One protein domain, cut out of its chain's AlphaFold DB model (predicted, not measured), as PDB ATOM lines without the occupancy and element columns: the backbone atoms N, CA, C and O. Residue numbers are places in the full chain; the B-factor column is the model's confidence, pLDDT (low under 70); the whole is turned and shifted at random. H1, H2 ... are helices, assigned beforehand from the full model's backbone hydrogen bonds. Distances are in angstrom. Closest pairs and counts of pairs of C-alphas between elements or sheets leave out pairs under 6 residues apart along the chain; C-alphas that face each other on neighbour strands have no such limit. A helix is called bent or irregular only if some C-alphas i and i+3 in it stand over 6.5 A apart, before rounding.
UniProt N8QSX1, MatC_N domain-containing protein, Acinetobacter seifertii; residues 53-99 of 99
ATOM      1  N   LYS A  53      58.023  15.809   2.058       92.06
ATOM      2  CA  LYS A  53      56.777  15.041   1.914       92.06
ATOM      3  C   LYS A  53      55.775  15.347   3.030       92.06
ATOM      4  O   LYS A  53      54.610  15.600   2.746       92.06
ATOM      5  N   ILE A  54      56.217  15.327   4.288       93.88
ATOM      6  CA  ILE A  54      55.337  15.568   5.441       93.88
ATOM      7  C   ILE A  54      54.861  17.023   5.430       93.88
ATOM      8  O   ILE A  54      53.672  17.268   5.630       93.88
ATOM      9  N   PHE A  55      55.754  17.969   5.123       90.75
ATOM     10  CA  PHE A  55      55.397  19.381   4.989       90.75
ATOM     11  C   PHE A  55      54.278  19.590   3.959       90.75
ATOM     12  O   PHE A  55      53.249  20.181   4.283       90.75
ATOM     13  N   PHE A  56      54.432  19.043   2.748       92.94
ATOM     14  CA  PHE A  56      53.418  19.172   1.699       92.94
ATOM     15  C   PHE A  56      52.113  18.446   2.032       92.94
ATOM     16  O   PHE A  56      51.049  18.962   1.691       92.94
ATOM     17  N   ILE A  57      52.157  17.295   2.712       96.25
ATOM     18  CA  ILE A  57      50.944  16.603   3.175       96.25
ATOM     19  C   ILE A  57      50.174  17.493   4.152       96.25
ATOM     20  O   ILE A  57      48.989  17.740   3.936       96.25
ATOM     21  N   ILE A  58      50.835  18.008   5.193       95.12
ATOM     22  CA  ILE A  58      50.184  18.848   6.207       95.12
ATOM     23  C   ILE A  58      49.654  20.136   5.571       95.12
ATOM     24  O   ILE A  58      48.505  20.502   5.818       95.12
ATOM     25  N   LEU A  59      50.455  20.791   4.727       94.44
ATOM     26  CA  LEU A  59      50.050  21.994   4.001       94.44
ATOM     27  C   LEU A  59      48.798  21.733   3.160       94.44
ATOM     28  O   LEU A  59      47.830  22.481   3.260       94.44
ATOM     29  N   SER A  60      48.796  20.655   2.375       96.75
ATOM     30  CA  SER A  60      47.682  20.318   1.485       96.75
ATOM     31  C   SER A  60      46.425  19.966   2.273       96.75
ATOM     32  O   SER A  60      45.364  20.526   2.009       96.75
ATOM     33  N   VAL A  61      46.531  19.089   3.279       96.62
ATOM     34  CA  VAL A  61      45.388  18.703   4.123       96.62
ATOM     35  C   VAL A  61      44.810  19.927   4.823       96.62
ATOM     36  O   VAL A  61      43.598  20.113   4.800       96.62
ATOM     37  N   THR A  62      45.657  20.800   5.373       95.75
ATOM     38  CA  THR A  62      45.213  22.033   6.039       95.75
ATOM     39  C   THR A  62      44.550  22.988   5.050       95.75
ATOM     40  O   THR A  62      43.501  23.549   5.357       95.75
ATOM     41  N   LEU A  63      45.119  23.163   3.855       95.44
ATOM     42  CA  LEU A  63      44.570  24.036   2.819       95.44
ATOM     43  C   LEU A  63      43.187  23.556   2.351       95.44
ATOM     44  O   LEU A  63      42.233  24.333   2.360       95.44
ATOM     45  N   PHE A  64      43.055  22.276   1.995       95.75
ATOM     46  CA  PHE A  64      41.782  21.705   1.543       95.75
ATOM     47  C   PHE A  64      40.745  21.629   2.663       95.75
ATOM     48  O   PHE A  64      39.564  21.874   2.418       95.75
ATOM     49  N   TYR A  65      41.177  21.350   3.893       95.38
ATOM     50  CA  TYR A  65      40.318  21.423   5.071       95.38
ATOM     51  C   TYR A  65      39.739  22.831   5.248       95.38
ATOM     52  O   TYR A  65      38.525  22.978   5.371       95.38
ATOM     53  N   ASN A  66      40.579  23.872   5.183       95.38
ATOM     54  CA  ASN A  66      40.121  25.259   5.299       95.38
ATOM     55  C   ASN A  66      39.188  25.658   4.151       95.38
ATOM     56  O   ASN A  66      38.216  26.371   4.381       95.38
ATOM     57  N   PHE A  67      39.427  25.169   2.934       95.69
ATOM     58  CA  PHE A  67      38.519  25.399   1.812       95.69
ATOM     59  C   PHE A  67      37.131  24.775   2.046       95.69
ATOM     60  O   PHE A  67      36.114  25.441   1.858       95.69
ATOM     61  N   ALA A  68      37.084  23.515   2.495       94.38
ATOM     62  CA  ALA A  68      35.835  22.816   2.813       94.38
ATOM     63  C   ALA A  68      35.107  23.402   4.035       94.38
ATOM     64  O   ALA A  68      33.887  23.274   4.153       94.38
ATOM     65  N   LEU A  69      35.852  24.024   4.950       95.06
ATOM     66  CA  LEU A  69      35.296  24.759   6.079       95.06
ATOM     67  C   LEU A  69      34.693  26.094   5.613       95.06
ATOM     68  O   LEU A  69      33.543  26.377   5.912       95.06
ATOM     69  N   ALA A  70      35.421  26.880   4.814       95.12
ATOM     70  CA  ALA A  70      34.987  28.209   4.376       95.12
ATOM     71  C   ALA A  70      33.728  28.201   3.490       95.12
ATOM     72  O   ALA A  70      32.968  29.165   3.491       95.12
ATOM     73  N   ASN A  71      33.494  27.126   2.729       94.06
ATOM     74  CA  ASN A  71      32.297  26.973   1.892       94.06
ATOM     75  C   ASN A  71      31.140  26.219   2.587       94.06
ATOM     76  O   ASN A  71      30.104  25.973   1.964       94.06
ATOM     77  N   GLY A  72      31.316  25.821   3.852       93.19
ATOM     78  CA  GLY A  72      30.318  25.106   4.652       93.19
ATOM     79  C   GLY A  72      30.038  23.662   4.221       93.19
ATOM     80  O   GLY A  72      29.109  23.028   4.736       93.19
ATOM     81  N   ALA A  73      30.817  23.096   3.292       94.44
ATOM     82  CA  ALA A  73      30.678  21.696   2.897       94.44
ATOM     83  C   ALA A  73      30.967  20.761   4.078       94.44
ATOM     84  O   ALA A  73      30.240  19.784   4.286       94.44
ATOM     85  N   LEU A  74      31.982  21.091   4.881       93.06
ATOM     86  CA  LEU A  74      32.330  20.323   6.071       93.06
ATOM     87  C   LEU A  74      31.207  20.358   7.123       93.06
ATOM     88  O   LEU A  74      30.879  19.321   7.694       93.06
ATOM     89  N   GLU A  75      30.561  21.507   7.330       93.88
ATOM     90  CA  GLU A  75      29.434  21.644   8.266       93.88
ATOM     91  C   GLU A  75      28.199  20.868   7.796       93.88
ATOM     92  O   GLU A  75      27.547  20.183   8.595       93.88
ATOM     93  N   LYS A  76      27.896  20.892   6.491       92.44
ATOM     94  CA  LYS A  76      26.818  20.072   5.912       92.44
ATOM     95  C   LYS A  76      27.104  18.577   6.041       92.44
ATOM     96  O   LYS A  76      26.184  17.821   6.364       92.44
ATOM     97  N   LEU A  77      28.347  18.150   5.810       92.88
ATOM     98  CA  LEU A  77      28.778  16.760   5.980       92.88
ATOM     99  C   LEU A  77      28.643  16.321   7.446       92.88
ATOM    100  O   LEU A  77      28.040  15.282   7.720       92.88
ATOM    101  N   ALA A  78      29.153  17.128   8.380       92.88
ATOM    102  CA  ALA A  78      29.067  16.864   9.812       92.88
ATOM    103  C   ALA A  78      27.605  16.752  10.269       92.88
ATOM    104  O   ALA A  78      27.239  15.789  10.942       92.88
ATOM    105  N   SER A  79      26.744  17.664   9.813       92.25
ATOM    106  CA  SER A  79      25.308  17.640  10.114       92.25
ATOM    107  C   SER A  79      24.622  16.376   9.584       92.25
ATOM    108  O   SER A  79      23.832  15.756  10.296       92.25
ATOM    109  N   HIS A  80      24.949  15.942   8.361       93.81
ATOM    110  CA  HIS A  80      24.412  14.697   7.798       93.81
ATOM    111  C   HIS A  80      24.883  13.456   8.563       93.81
ATOM    112  O   HIS A  80      24.088  12.537   8.785       93.81
ATOM    113  N   LEU A  81      26.152  13.417   8.974       91.00
ATOM    114  CA  LEU A  81      26.695  12.333   9.796       91.00
ATOM    115  C   LEU A  81      26.003  12.272  11.159       91.00
ATOM    116  O   LEU A  81      25.517  11.209  11.543       91.00
ATOM    117  N   LEU A  82      25.866  13.411  11.846       89.81
ATOM    118  CA  LEU A  82      25.154  13.502  13.122       89.81
ATOM    119  C   LEU A  82      23.698  13.046  12.989       89.81
ATOM    120  O   LEU A  82      23.219  12.256  13.802       89.81
ATOM    121  N   TYR A  83      23.005  13.470  11.932       89.19
ATOM    122  CA  TYR A  83      21.630  13.046  11.687       89.19
ATOM    123  C   TYR A  83      21.513  11.529  11.478       89.19
ATOM    124  O   TYR A  83      20.590  10.906  12.008       89.19
ATOM    125  N   LYS A  84      22.460  10.907  10.762       88.50
ATOM    126  CA  LYS A  84      22.498   9.444  10.588       88.50
ATOM    127  C   LYS A  84      22.835   8.708  11.889       88.50
ATOM    128  O   LYS A  84      22.236   7.673  12.170       88.50
ATOM    129  N   CYS A  85      23.732   9.253  12.707       87.75
ATOM    130  CA  CYS A  85      24.152   8.658  13.980       87.75
ATOM    131  C   CYS A  85      23.214   8.971  15.162       87.75
ATOM    132  O   CYS A  85      23.401   8.417  16.246       87.75
ATOM    133  N   ARG A  86      22.165   9.784  14.966       83.44
ATOM    134  CA  ARG A  86      21.305  10.320  16.038       83.44
ATOM    135  C   ARG A  86      20.728   9.278  17.001       83.44
ATOM    136  O   ARG A  86      20.547   9.572  18.176       83.44
ATOM    137  N   LYS A  87      20.433   8.060  16.526       75.88
ATOM    138  CA  LYS A  87      19.893   6.982  17.377       75.88
ATOM    139  C   LYS A  87      20.935   6.455  18.364       75.88
ATOM    140  O   LYS A  87      20.595   6.207  19.513       75.88
ATOM    141  N   LEU A  88      22.191   6.329  17.931       78.50
ATOM    142  CA  LEU A  88      23.308   5.932  18.789       78.50
ATOM    143  C   LEU A  88      23.631   7.043  19.796       78.50
ATOM    144  O   LEU A  88      23.803   6.766  20.978       78.50
ATOM    145  N   THR A  89      23.638   8.302  19.345       69.94
ATOM    146  CA  THR A  89      23.854   9.471  20.211       69.94
ATOM    147  C   THR A  89      22.775   9.589  21.288       69.94
ATOM    148  O   THR A  89      23.098   9.828  22.447       69.94
ATOM    149  N   TYR A  90      21.506   9.354  20.939       71.94
ATOM    150  CA  TYR A  90      20.401   9.328  21.901       71.94
ATOM    151  C   TYR A  90      20.556   8.201  22.933       71.94
ATOM    152  O   TYR A  90      20.343   8.417  24.123       71.94
ATOM    153  N   HIS A  91      20.979   7.011  22.497       70.00
ATOM    154  CA  HIS A  91      21.187   5.867  23.388       70.00
ATOM    155  C   HIS A  91      22.365   6.076  24.354       70.00
ATOM    156  O   HIS A  91      22.275   5.712  25.524       70.00
ATOM    157  N   LEU A  92      23.452   6.693  23.880       74.75
ATOM    158  CA  LEU A  92      24.594   7.084  24.710       74.75
ATOM    159  C   LEU A  92      24.201   8.162  25.728       74.75
ATOM    160  O   LEU A  92      24.507   8.017  26.906       74.75
ATOM    161  N   LEU A  93      23.474   9.202  25.308       73.06
ATOM    162  CA  LEU A  93      23.003  10.259  26.210       73.06
ATOM    163  C   LEU A  93      22.087   9.720  27.315       73.06
ATOM    164  O   LEU A  93      22.256  10.096  28.469       73.06
ATOM    165  N   MET A  94      21.171   8.801  26.997       71.19
ATOM    166  CA  MET A  94      20.312   8.157  28.001       71.19
ATOM    167  C   MET A  94      21.107   7.294  28.994       71.19
ATOM    168  O   MET A  94      20.756   7.243  30.168       71.19
ATOM    169  N   HIS A  95      22.193   6.645  28.558       71.88
ATOM    170  CA  HIS A  95      23.059   5.858  29.442       71.88
ATOM    171  C   HIS A  95      23.882   6.735  30.403       71.88
ATOM    172  O   HIS A  95      24.139   6.324  31.531       71.88
ATOM    173  N   PHE A  96      24.299   7.934  29.984       72.38
ATOM    174  CA  PHE A  96      25.026   8.876  30.848       72.38
ATOM    175  C   PHE A  96      24.113   9.774  31.696       72.38
ATOM    176  O   PHE A  96      24.563  10.270  32.718       72.38
ATOM    177  N   ALA A  97      22.855   9.987  31.301       66.56
ATOM    178  CA  ALA A  97      21.878  10.766  32.072       66.56
ATOM    179  C   ALA A  97      21.137   9.943  33.149       66.56
ATOM    180  O   ALA A  97      20.411  10.515  33.958       66.56
ATOM    181  N   GLY A  98      21.273   8.612  33.124       60.19
ATOM    182  CA  GLY A  98      20.698   7.685  34.107       60.19
ATOM    183  C   GLY A  98      21.673   7.197  35.190       60.19
ATOM    184  O   GLY A  98      21.293   6.314  35.957       60.19
ATOM    185  N   GLN A  99      22.903   7.727  35.230       51.03
ATOM    186  CA  GLN A  99      23.845   7.613  36.355       51.03
ATOM    187  C   GLN A  99      23.954   8.958  37.068       51.03
ATOM    188  O   GLN A  99      24.138   8.935  38.304       51.03
TER     189      GLN A  99
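Overview. This is residues 53 to 99 of the 99 residues of the protein "MatC_N domain-containing protein" of Acinetobacter seifertii (UniProt N8QSX1). An open, shallow U of helix: the bent helix H2 makes the base with its first arm, H2a, and one side with its second arm, H2b, while H1 makes the other side. The corners lie at the link from H1 to H2a and at the bend in H2, and no helix packs on another. The printed part has 47 residues with two named helices, H1 then H2 along the chain, and no named strand; the class is all helix. It is extended, with a radius of gyration of the C-alphas of 16.6 A, and spans 48 by 23 by 13 A.

Arrangement. The longest helix, H2, residues 73 to 97, was assigned as one helix by its hydrogen bonds but is bent: C-alphas 84 and 87 are 7.7 A apart. Its arms, H2a, residues 73 to 84, and H2b, residues 87 to 97, are about perpendicular, at 73 degrees. H1, residues 53 to 70, is close to H2a but not clearly touching it; their closest C-alphas, those of Ala 68 and Leu 74, are 5.4 A apart. The lines of H1 and H2a are about perpendicular, at 77 degrees. H1 and H2b are apart. In H1, H2a and H2b, every O i to N i+4 pair is within hydrogen-bond range.

Along the chain. H2a measures 16.6 A from C-alpha 73 at (30.678, 21.696, 2.897) to C-alpha 84, and H2b 15.3 A from C-alpha 87 to C-alpha 97 at (21.878, 10.766, 32.072). Residues 85 and 86 belong to neither arm. H1 begins with C-alpha 53 at (56.777, 15.041, 1.914) and is 25.6 A long.

Size, cuts and confidence. The C-alphas of Lys 53 and Gly 98, the two farthest apart, are 48.9 A apart. Residues 53 to 64 of H1 stand free, and so do residues 78 to 99, of which 78 to 97 belong to H2. The link from H1 to H2 is tight, and the printed part has no cut. The mean pLDDT of the printed part is 86.7; residue 89 and residues 97 to 99 are under 70.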